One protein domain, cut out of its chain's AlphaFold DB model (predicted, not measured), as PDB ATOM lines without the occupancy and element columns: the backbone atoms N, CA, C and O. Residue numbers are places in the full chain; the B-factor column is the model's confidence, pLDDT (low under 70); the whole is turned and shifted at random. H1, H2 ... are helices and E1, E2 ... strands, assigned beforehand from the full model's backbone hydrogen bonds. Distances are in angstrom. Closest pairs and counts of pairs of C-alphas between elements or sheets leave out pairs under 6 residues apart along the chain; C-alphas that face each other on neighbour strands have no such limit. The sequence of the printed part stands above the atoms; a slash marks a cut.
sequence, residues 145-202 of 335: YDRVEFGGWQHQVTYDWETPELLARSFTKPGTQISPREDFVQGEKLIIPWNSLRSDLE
ATOM      1  N   TYR A 145     510.664 259.538 691.724       94.56
ATOM      2  CA  TYR A 145     509.583 259.768 692.693       94.56
ATOM      3  C   TYR A 145     508.187 259.755 692.064       94.56
ATOM      4  O   TYR A 145     507.177 259.804 692.780       94.56
ATOM      5  N   ASP A 146     508.126 259.663 690.738       95.25
ATOM      6  CA  ASP A 146     506.878 259.584 690.010       95.25
ATOM      7  C   ASP A 146     506.191 258.235 690.221       95.25
ATOM      8  O   ASP A 146     506.824 257.182 690.341       95.25
ATOM      9  N   ARG A 147     504.856 258.245 690.238       92.12
ATOM     10  CA  ARG A 147     504.072 257.021 690.426       92.12
ATOM     11  C   ARG A 147     502.676 257.104 689.836       92.12
ATOM     12  O   ARG A 147     502.128 258.170 689.571       92.12
ATOM     13  N   VAL A 148     502.079 255.933 689.669       90.06
ATOM     14  CA  VAL A 148     500.680 255.780 689.272       90.06
ATOM     15  C   VAL A 148     499.778 256.181 690.443       90.06
ATOM     16  O   VAL A 148     499.921 255.642 691.535       90.06
ATOM     17  N   GLU A 149     498.835 257.089 690.201       88.19
ATOM     18  CA  GLU A 149     497.793 257.501 691.148       88.19
ATOM     19  C   GLU A 149     496.405 257.403 690.493       88.19
ATOM     20  O   GLU A 149     496.265 257.304 689.272       88.19
ATOM     21  N   PHE A 150     495.348 257.452 691.304       77.94
ATOM     22  CA  PHE A 150     493.965 257.240 690.859       77.94
ATOM     23  C   PHE A 150     493.560 258.099 689.635       77.94
ATOM     24  O   PHE A 150     493.013 257.588 688.656       77.94
ATOM     25  N   GLY A 151     493.897 259.392 689.640       82.31
ATOM     26  CA  GLY A 151     493.530 260.335 688.574       82.31
ATOM     27  C   GLY A 151     494.541 260.471 687.431       82.31
ATOM     28  O   GLY A 151     494.245 261.123 686.426       82.31
ATOM     29  N   GLY A 152     495.734 259.891 687.558       89.69
ATOM     30  CA  GLY A 152     496.803 260.161 686.609       89.69
ATOM     31  C   GLY A 152     498.166 259.646 687.034       89.69
ATOM     32  O   GLY A 152     498.339 258.988 688.057       89.69
ATOM     33  N   TRP A 153     499.156 260.006 686.235       93.44
ATOM     34  CA  TRP A 153     500.549 259.869 686.620       93.44
ATOM     35  C   TRP A 153     500.892 261.019 687.569       93.44
ATOM     36  O   TRP A 153     500.808 262.180 687.171       93.44
ATOM     37  N   GLN A 154     501.211 260.724 688.829       94.19
ATOM     38  CA  GLN A 154     501.727 261.744 689.729       94.19
ATOM     39  C   GLN A 154     503.193 261.964 689.430       94.19
ATOM     40  O   GLN A 154     504.001 261.049 689.582       94.19
ATOM     41  N   HIS A 155     503.500 263.200 689.073       95.56
ATOM     42  CA  HIS A 155     504.852 263.680 688.961       95.56
ATOM     43  C   HIS A 155     505.239 264.454 690.226       95.56
ATOM     44  O   HIS A 155     504.427 265.229 690.751       95.56
ATOM     45  N   GLN A 156     506.454 264.225 690.721       95.00
ATOM     46  CA  GLN A 156     507.052 265.021 691.788       95.00
ATOM     47  C   GLN A 156     508.299 265.723 691.255       95.00
ATOM     48  O   GLN A 156     509.253 265.051 690.859       95.00
ATOM     49  N   VAL A 157     508.307 267.056 691.331       92.75
ATOM     50  CA  VAL A 157     509.424 267.885 690.864       92.75
ATOM     51  C   VAL A 157     510.688 267.444 691.586       92.75
ATOM     52  O   VAL A 157     510.802 267.557 692.809       92.75
ATOM     53  N   THR A 158     511.617 266.859 690.844       90.69
ATOM     54  CA  THR A 158     512.824 266.226 691.381       90.69
ATOM     55  C   THR A 158     514.016 267.167 691.283       90.69
ATOM     56  O   THR A 158     514.875 267.148 692.168       90.69
ATOM     57  N   TYR A 159     514.047 268.012 690.257       88.62
ATOM     58  CA  TYR A 159     515.139 268.918 689.945       88.62
ATOM     59  C   TYR A 159     514.658 270.355 689.721       88.62
ATOM     60  O   TYR A 159     513.507 270.608 689.383       88.62
ATOM     61  N   ASP A 160     515.581 271.296 689.893       86.19
ATOM     62  CA  ASP A 160     515.381 272.741 689.740       86.19
ATOM     63  C   ASP A 160     515.225 273.201 688.281       86.19
ATOM     64  O   ASP A 160     514.626 274.238 688.014       86.19
ATOM     65  N   TRP A 161     515.759 272.432 687.331       85.25
ATOM     66  CA  TRP A 161     515.694 272.719 685.896       85.25
ATOM     67  C   TRP A 161     514.398 272.253 685.228       85.25
ATOM     68  O   TRP A 161     514.201 272.485 684.033       85.25
ATOM     69  N   GLU A 162     513.535 271.548 685.953       88.56
ATOM     70  CA  GLU A 162     512.282 271.062 685.403       88.56
ATOM     71  C   GLU A 162     511.308 272.216 685.155       88.56
ATOM     72  O   GLU A 162     511.197 273.145 685.952       88.56
ATOM     73  N   THR A 163     510.575 272.148 684.043       87.88
ATOM     74  CA  THR A 163     509.557 273.149 683.714       87.88
ATOM     75  C   THR A 163     508.241 272.482 683.316       87.88
ATOM     76  O   THR A 163     508.246 271.361 682.782       87.88
ATOM     77  N   PRO A 164     507.094 273.161 683.497       88.69
ATOM     78  CA  PRO A 164     505.809 272.668 683.009       88.69
ATOM     79  C   PRO A 164     505.815 272.339 681.509       88.69
ATOM     80  O   PRO A 164     505.206 271.354 681.093       88.69
ATOM     81  N   GLU A 165     506.534 273.109 680.685       87.56
ATOM     82  CA  GLU A 165     506.649 272.887 679.237       87.56
ATOM     83  C   GLU A 165     507.419 271.607 678.920       87.56
ATOM     84  O   GLU A 165     507.020 270.848 678.029       87.56
ATOM     85  N   LEU A 166     508.505 271.342 679.651       89.25
ATOM     86  CA  LEU A 166     509.254 270.101 679.522       89.25
ATOM     87  C   LEU A 166     508.363 268.902 679.850       89.25
ATOM     88  O   LEU A 166     508.326 267.934 679.081       89.25
ATOM     89  N   LEU A 167     507.654 268.956 680.979       91.88
ATOM     90  CA  LEU A 167     506.765 267.878 681.394       91.88
ATOM     91  C   LEU A 167     505.628 267.682 680.391       91.88
ATOM     92  O   LEU A 167     505.347 266.551 679.993       91.88
ATOM     93  N   ALA A 168     505.021 268.770 679.912       91.81
ATOM     94  CA  ALA A 168     503.982 268.716 678.896       91.81
ATOM     95  C   ALA A 168     504.510 268.033 677.626       91.81
ATOM     96  O   ALA A 168     503.924 267.052 677.161       91.81
ATOM     97  N   ARG A 169     505.667 268.462 677.110       91.31
ATOM     98  CA  ARG A 169     506.290 267.870 675.915       91.31
ATOM     99  C   ARG A 169     506.637 266.389 676.102       91.31
ATOM    100  O   ARG A 169     506.514 265.609 675.156       91.31
ATOM    101  N   SER A 170     507.074 266.003 677.297       93.62
ATOM    102  CA  SER A 170     507.598 264.660 677.561       93.62
ATOM    103  C   SER A 170     506.498 263.639 677.857       93.62
ATOM    104  O   SER A 170     506.519 262.537 677.308       93.62
ATOM    105  N   PHE A 171     505.512 264.012 678.676       94.75
ATOM    106  CA  PHE A 171     504.479 263.105 679.180       94.75
ATOM    107  C   PHE A 171     503.162 263.170 678.401       94.75
ATOM    108  O   PHE A 171     502.437 262.174 678.316       94.75
ATOM    109  N   THR A 172     502.805 264.331 677.850       94.38
ATOM    110  CA  THR A 172     501.426 264.598 677.412       94.38
ATOM    111  C   THR A 172     501.264 264.631 675.899       94.38
ATOM    112  O   THR A 172     502.228 264.725 675.138       94.38
ATOM    113  N   LYS A 173     500.021 264.470 675.437       92.62
ATOM    114  CA  LYS A 173     499.676 264.540 674.014       92.62
ATOM    115  C   LYS A 173     499.985 265.945 673.476       92.62
ATOM    116  O   LYS A 173     499.784 266.914 674.213       92.62
ATOM    117  N   PRO A 174     500.400 266.081 672.203       87.31
ATOM    118  CA  PRO A 174     500.669 267.387 671.605       87.31
ATOM    119  C   PRO A 174     499.517 268.379 671.822       87.31
ATOM    120  O   PRO A 174     498.353 268.015 671.669       87.31
ATOM    121  N   GLY A 175     499.848 269.623 672.177       84.75
ATOM    122  CA  GLY A 175     498.867 270.684 672.444       84.75
ATOM    123  C   GLY A 175     498.270 270.681 673.856       84.75
ATOM    124  O   GLY A 175     497.521 271.594 674.188       84.75
ATOM    125  N   THR A 176     498.610 269.706 674.702       86.88
ATOM    126  CA  THR A 176     498.251 269.743 676.125       86.88
ATOM    127  C   THR A 176     499.184 270.702 676.859       86.88
ATOM    128  O   THR A 176     500.399 270.642 676.689       86.88
ATOM    129  N   GLN A 177     498.619 271.563 677.699       82.19
ATOM    130  CA  GLN A 177     499.380 272.410 678.612       82.19
ATOM    131  C   GLN A 177     499.289 271.847 680.030       82.19
ATOM    132  O   GLN A 177     498.243 271.340 680.437       82.19
ATOM    133  N   ILE A 178     500.383 271.946 680.779       82.19
ATOM    134  CA  ILE A 178     500.378 271.755 682.228       82.19
ATOM    135  C   ILE A 178     500.340 273.158 682.813       82.19
ATOM    136  O   ILE A 178     501.264 273.937 682.593       82.19
ATOM    137  N   SER A 179     499.239 273.506 683.479       75.06
ATOM    138  CA  SER A 179     499.100 274.826 684.085       75.06
ATOM    139  C   SER A 179     500.221 275.027 685.106       75.06
ATOM    140  O   SER A 179     500.355 274.188 686.002       75.06
ATOM    141  N   PRO A 180     501.018 276.102 684.988       65.50
ATOM    142  CA  PRO A 180     501.984 276.433 686.017       65.50
ATOM    143  C   PRO A 180     501.214 276.698 687.312       65.50
ATOM    144  O   PRO A 180     500.249 277.465 687.326       65.50
ATOM    145  N   ARG A 181     501.606 276.021 688.389       64.31
ATOM    146  CA  ARG A 181     501.296 276.506 689.732       64.31
ATOM    147  C   ARG A 181     502.302 277.603 690.060       64.31
ATOM    148  O   ARG A 181     503.396 277.608 689.497       64.31
ATOM    149  N   GLU A 182     501.890 278.574 690.871       59.75
ATOM    150  CA  GLU A 182     502.801 279.622 691.333       59.75
ATOM    151  C   GLU A 182     503.974 278.936 692.051       59.75
ATOM    152  O   GLU A 182     503.766 278.202 693.013       59.75
ATOM    153  N   ASP A 183     505.163 279.119 691.476       65.06
ATOM    154  CA  ASP A 183     506.447 278.492 691.794       65.06
ATOM    155  C   ASP A 183     506.492 276.957 691.641       65.06
ATOM    156  O   ASP A 183     506.086 276.193 692.510       65.06
ATOM    157  N   PHE A 184     507.074 276.495 690.527       80.12
ATOM    158  CA  PHE A 184     507.374 275.084 690.261       80.12
ATOM    159  C   PHE A 184     508.574 274.630 691.112       80.12
ATOM    160  O   PHE A 184     509.717 274.596 690.656       80.12
ATOM    161  N   VAL A 185     508.326 274.378 692.398       86.12
ATOM    162  CA  VAL A 185     509.371 274.132 693.405       86.12
ATOM    163  C   VAL A 185     509.680 272.642 693.533       86.12
ATOM    164  O   VAL A 185     508.792 271.789 693.492       86.12
ATOM    165  N   GLN A 186     510.951 272.312 693.770       90.75
ATOM    166  CA  GLN A 186     511.382 270.947 694.064       90.75
ATOM    167  C   GLN A 186     510.567 270.326 695.215       90.75
ATOM    168  O   GLN A 186     510.390 270.915 696.280       90.75
ATOM    169  N   GLY A 187     510.088 269.103 695.003       90.75
ATOM    170  CA  GLY A 187     509.215 268.375 695.921       90.75
ATOM    171  C   GLY A 187     507.722 268.620 695.697       90.75
ATOM    172  O   GLY A 187     506.908 267.864 696.241       90.75
ATOM    173  N   GLU A 188     507.343 269.610 694.884       91.06
ATOM    174  CA  GLU A 188     505.951 269.819 694.509       91.06
ATOM    175  C   GLU A 188     505.399 268.603 693.752       91.06
ATOM    176  O   GLU A 188     506.098 267.935 692.990       91.06
ATOM    177  N   LYS A 189     504.116 268.301 693.977       92.44
ATOM    178  CA  LYS A 189     503.405 267.192 693.340       92.44
ATOM    179  C   LYS A 189     502.295 267.707 692.440       92.44
ATOM    180  O   LYS A 189     501.422 268.467 692.878       92.44
ATOM    181  N   LEU A 190     502.257 267.189 691.218       91.94
ATOM    182  CA  LEU A 190     501.185 267.429 690.258       91.94
ATOM    183  C   LEU A 190     500.697 266.117 689.643       91.94
ATOM    184  O   LEU A 190     501.436 265.143 689.528       91.94
ATOM    185  N   ILE A 191     499.423 266.085 689.265       91.69
ATOM    186  CA  ILE A 191     498.827 264.939 688.581       91.69
ATOM    187  C   ILE A 191     498.752 265.261 687.096       91.69
ATOM    188  O   ILE A 191     498.103 266.232 686.716       91.69
ATOM    189  N   ILE A 192     499.370 264.421 686.268       93.25
ATOM    190  CA  ILE A 192     499.195 264.413 684.819       93.25
ATOM    191  C   ILE A 192     498.006 263.495 684.508       93.25
ATOM    192  O   ILE A 192     498.129 262.271 684.642       93.25
ATOM    193  N   PRO A 193     496.847 264.044 684.104       91.44
ATOM    194  CA  PRO A 193     495.636 263.255 683.936       91.44
ATOM    195  C   PRO A 193     495.785 262.161 682.875       91.44
ATOM    196  O   PRO A 193     496.421 262.355 681.835       91.44
ATOM    197  N   TRP A 194     495.137 261.014 683.086       88.25
ATOM    198  CA  TRP A 194     495.229 259.882 682.155       88.25
ATOM    199  C   TRP A 194     494.774 260.185 680.722       88.25
ATOM    200  O   TRP A 194     495.237 259.535 679.786       88.25
ATOM    201  N   ASN A 195     493.832 261.112 680.545       88.88
ATOM    202  CA  ASN A 195     493.339 261.536 679.231       88.88
ATOM    203  C   ASN A 195     494.342 262.437 678.490       88.88
ATOM    204  O   ASN A 195     494.351 262.430 677.256       88.88
ATOM    205  N   SER A 196     495.202 263.142 679.225       91.62
ATOM    206  CA  SER A 196     496.283 263.988 678.717       91.62
ATOM    207  C   SER A 196     497.567 263.208 678.446       91.62
ATOM    208  O   SER A 196     498.313 263.549 677.528       91.62
ATOM    209  N   LEU A 197     497.824 262.151 679.220       91.69
ATOM    210  CA  LEU A 197     499.024 261.327 679.106       91.69
ATOM    211  C   LEU A 197     499.102 260.611 677.750       91.69
ATOM    212  O   LEU A 197     498.111 260.101 677.212       91.69
ATOM    213  N   ARG A 198     500.312 260.535 677.208       91.56
ATOM    214  CA  ARG A 198     500.620 259.747 676.019       91.56
ATOM    215  C   ARG A 198     500.574 258.251 676.328       91.56
ATOM    216  O   ARG A 198     501.257 257.762 677.223       91.56
ATOM    217  N   SER A 199     499.758 257.516 675.576       86.31
ATOM    218  CA  SER A 199     499.539 256.081 675.788       86.31
ATOM    219  C   SER A 199     500.744 255.223 675.413       86.31
ATOM    220  O   SER A 199     500.945 254.165 675.999       86.31
ATOM    221  N   ASP A 200     501.551 255.679 674.458       87.62
ATOM    222  CA  ASP A 200     502.722 254.958 673.964       87.62
ATOM    223  C   ASP A 200     503.889 254.950 674.960       87.62
ATOM    224  O   ASP A 200     504.782 254.126 674.828       87.62
ATOM    225  N   LEU A 201     503.870 255.812 675.984       91.81
ATOM    226  CA  LEU A 201     504.892 255.832 677.037       91.81
ATOM    227  C   LEU A 201     504.850 254.601 677.953       91.81
ATOM    228  O   LEU A 201     505.689 254.462 678.834       91.81
ATOM    229  N   GLU A 202     503.829 253.746 677.841       88.12
ATOM    230  CA  GLU A 202     503.611 252.593 678.726       88.12
ATOM    231  C   GLU A 202     503.595 252.925 680.234       88.12
ATOM    232  O   GLU A 202     503.668 252.028 681.075       88.12
TER     233      GLU A 202
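What this domain is: This is residues 145 to 202 of the 335 residues of the protein "LysM domain-containing protein" of marine metagenome (UniProt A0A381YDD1). There is little regular structure here: a small three-stranded sheet makes one wall, a short helix, H1, only grazes it, and unnamed stretches make much of the rest. The 58 printed residues have, in order, named elements E1, E2, H1 and E3; the class is mixed, with only 21 residues in named elements. The sheet's order is E1, E2, E3, antiparallel; the whole is compact, radius of gyration of the C-alphas 10.7 A, spanning 27 by 23 by 16 A.

How they stand to each other: Look first at E1, residues 147 to 149, and E2, residues 152 to 156: in this antiparallel hairpin N 147 and O 154 are within hydrogen-bond range at 3.0 A. E3, residues 189 to 193, is E2's other antiparallel neighbour, with N 155 and O 190 within range at 2.9 A. H1, residues 164 to 171, only grazes the sheet with residues 167 to 171; its closest C-alpha pair with E3 is Phe 171 and Ile 192, 7.8 A. In H1 every O i to N i+4 pair is within range.

Where its parts are: Find C-alpha 147 at (504.072, 257.021, 690.426), where E1 begins its 6.3 A; E2 then runs 12.5 A. H1 runs 10.4 A, and E3 runs 12.8 A to C-alpha 193 at (495.636, 263.255, 683.936).

The domain as a whole: The farthest C-alphas, Glu 182 and Asp 200, are 30.2 A apart. The printed part has no cut; the link from H1 to E3 is long, 17 residues, and residues 180 to 183 have pLDDT under 70.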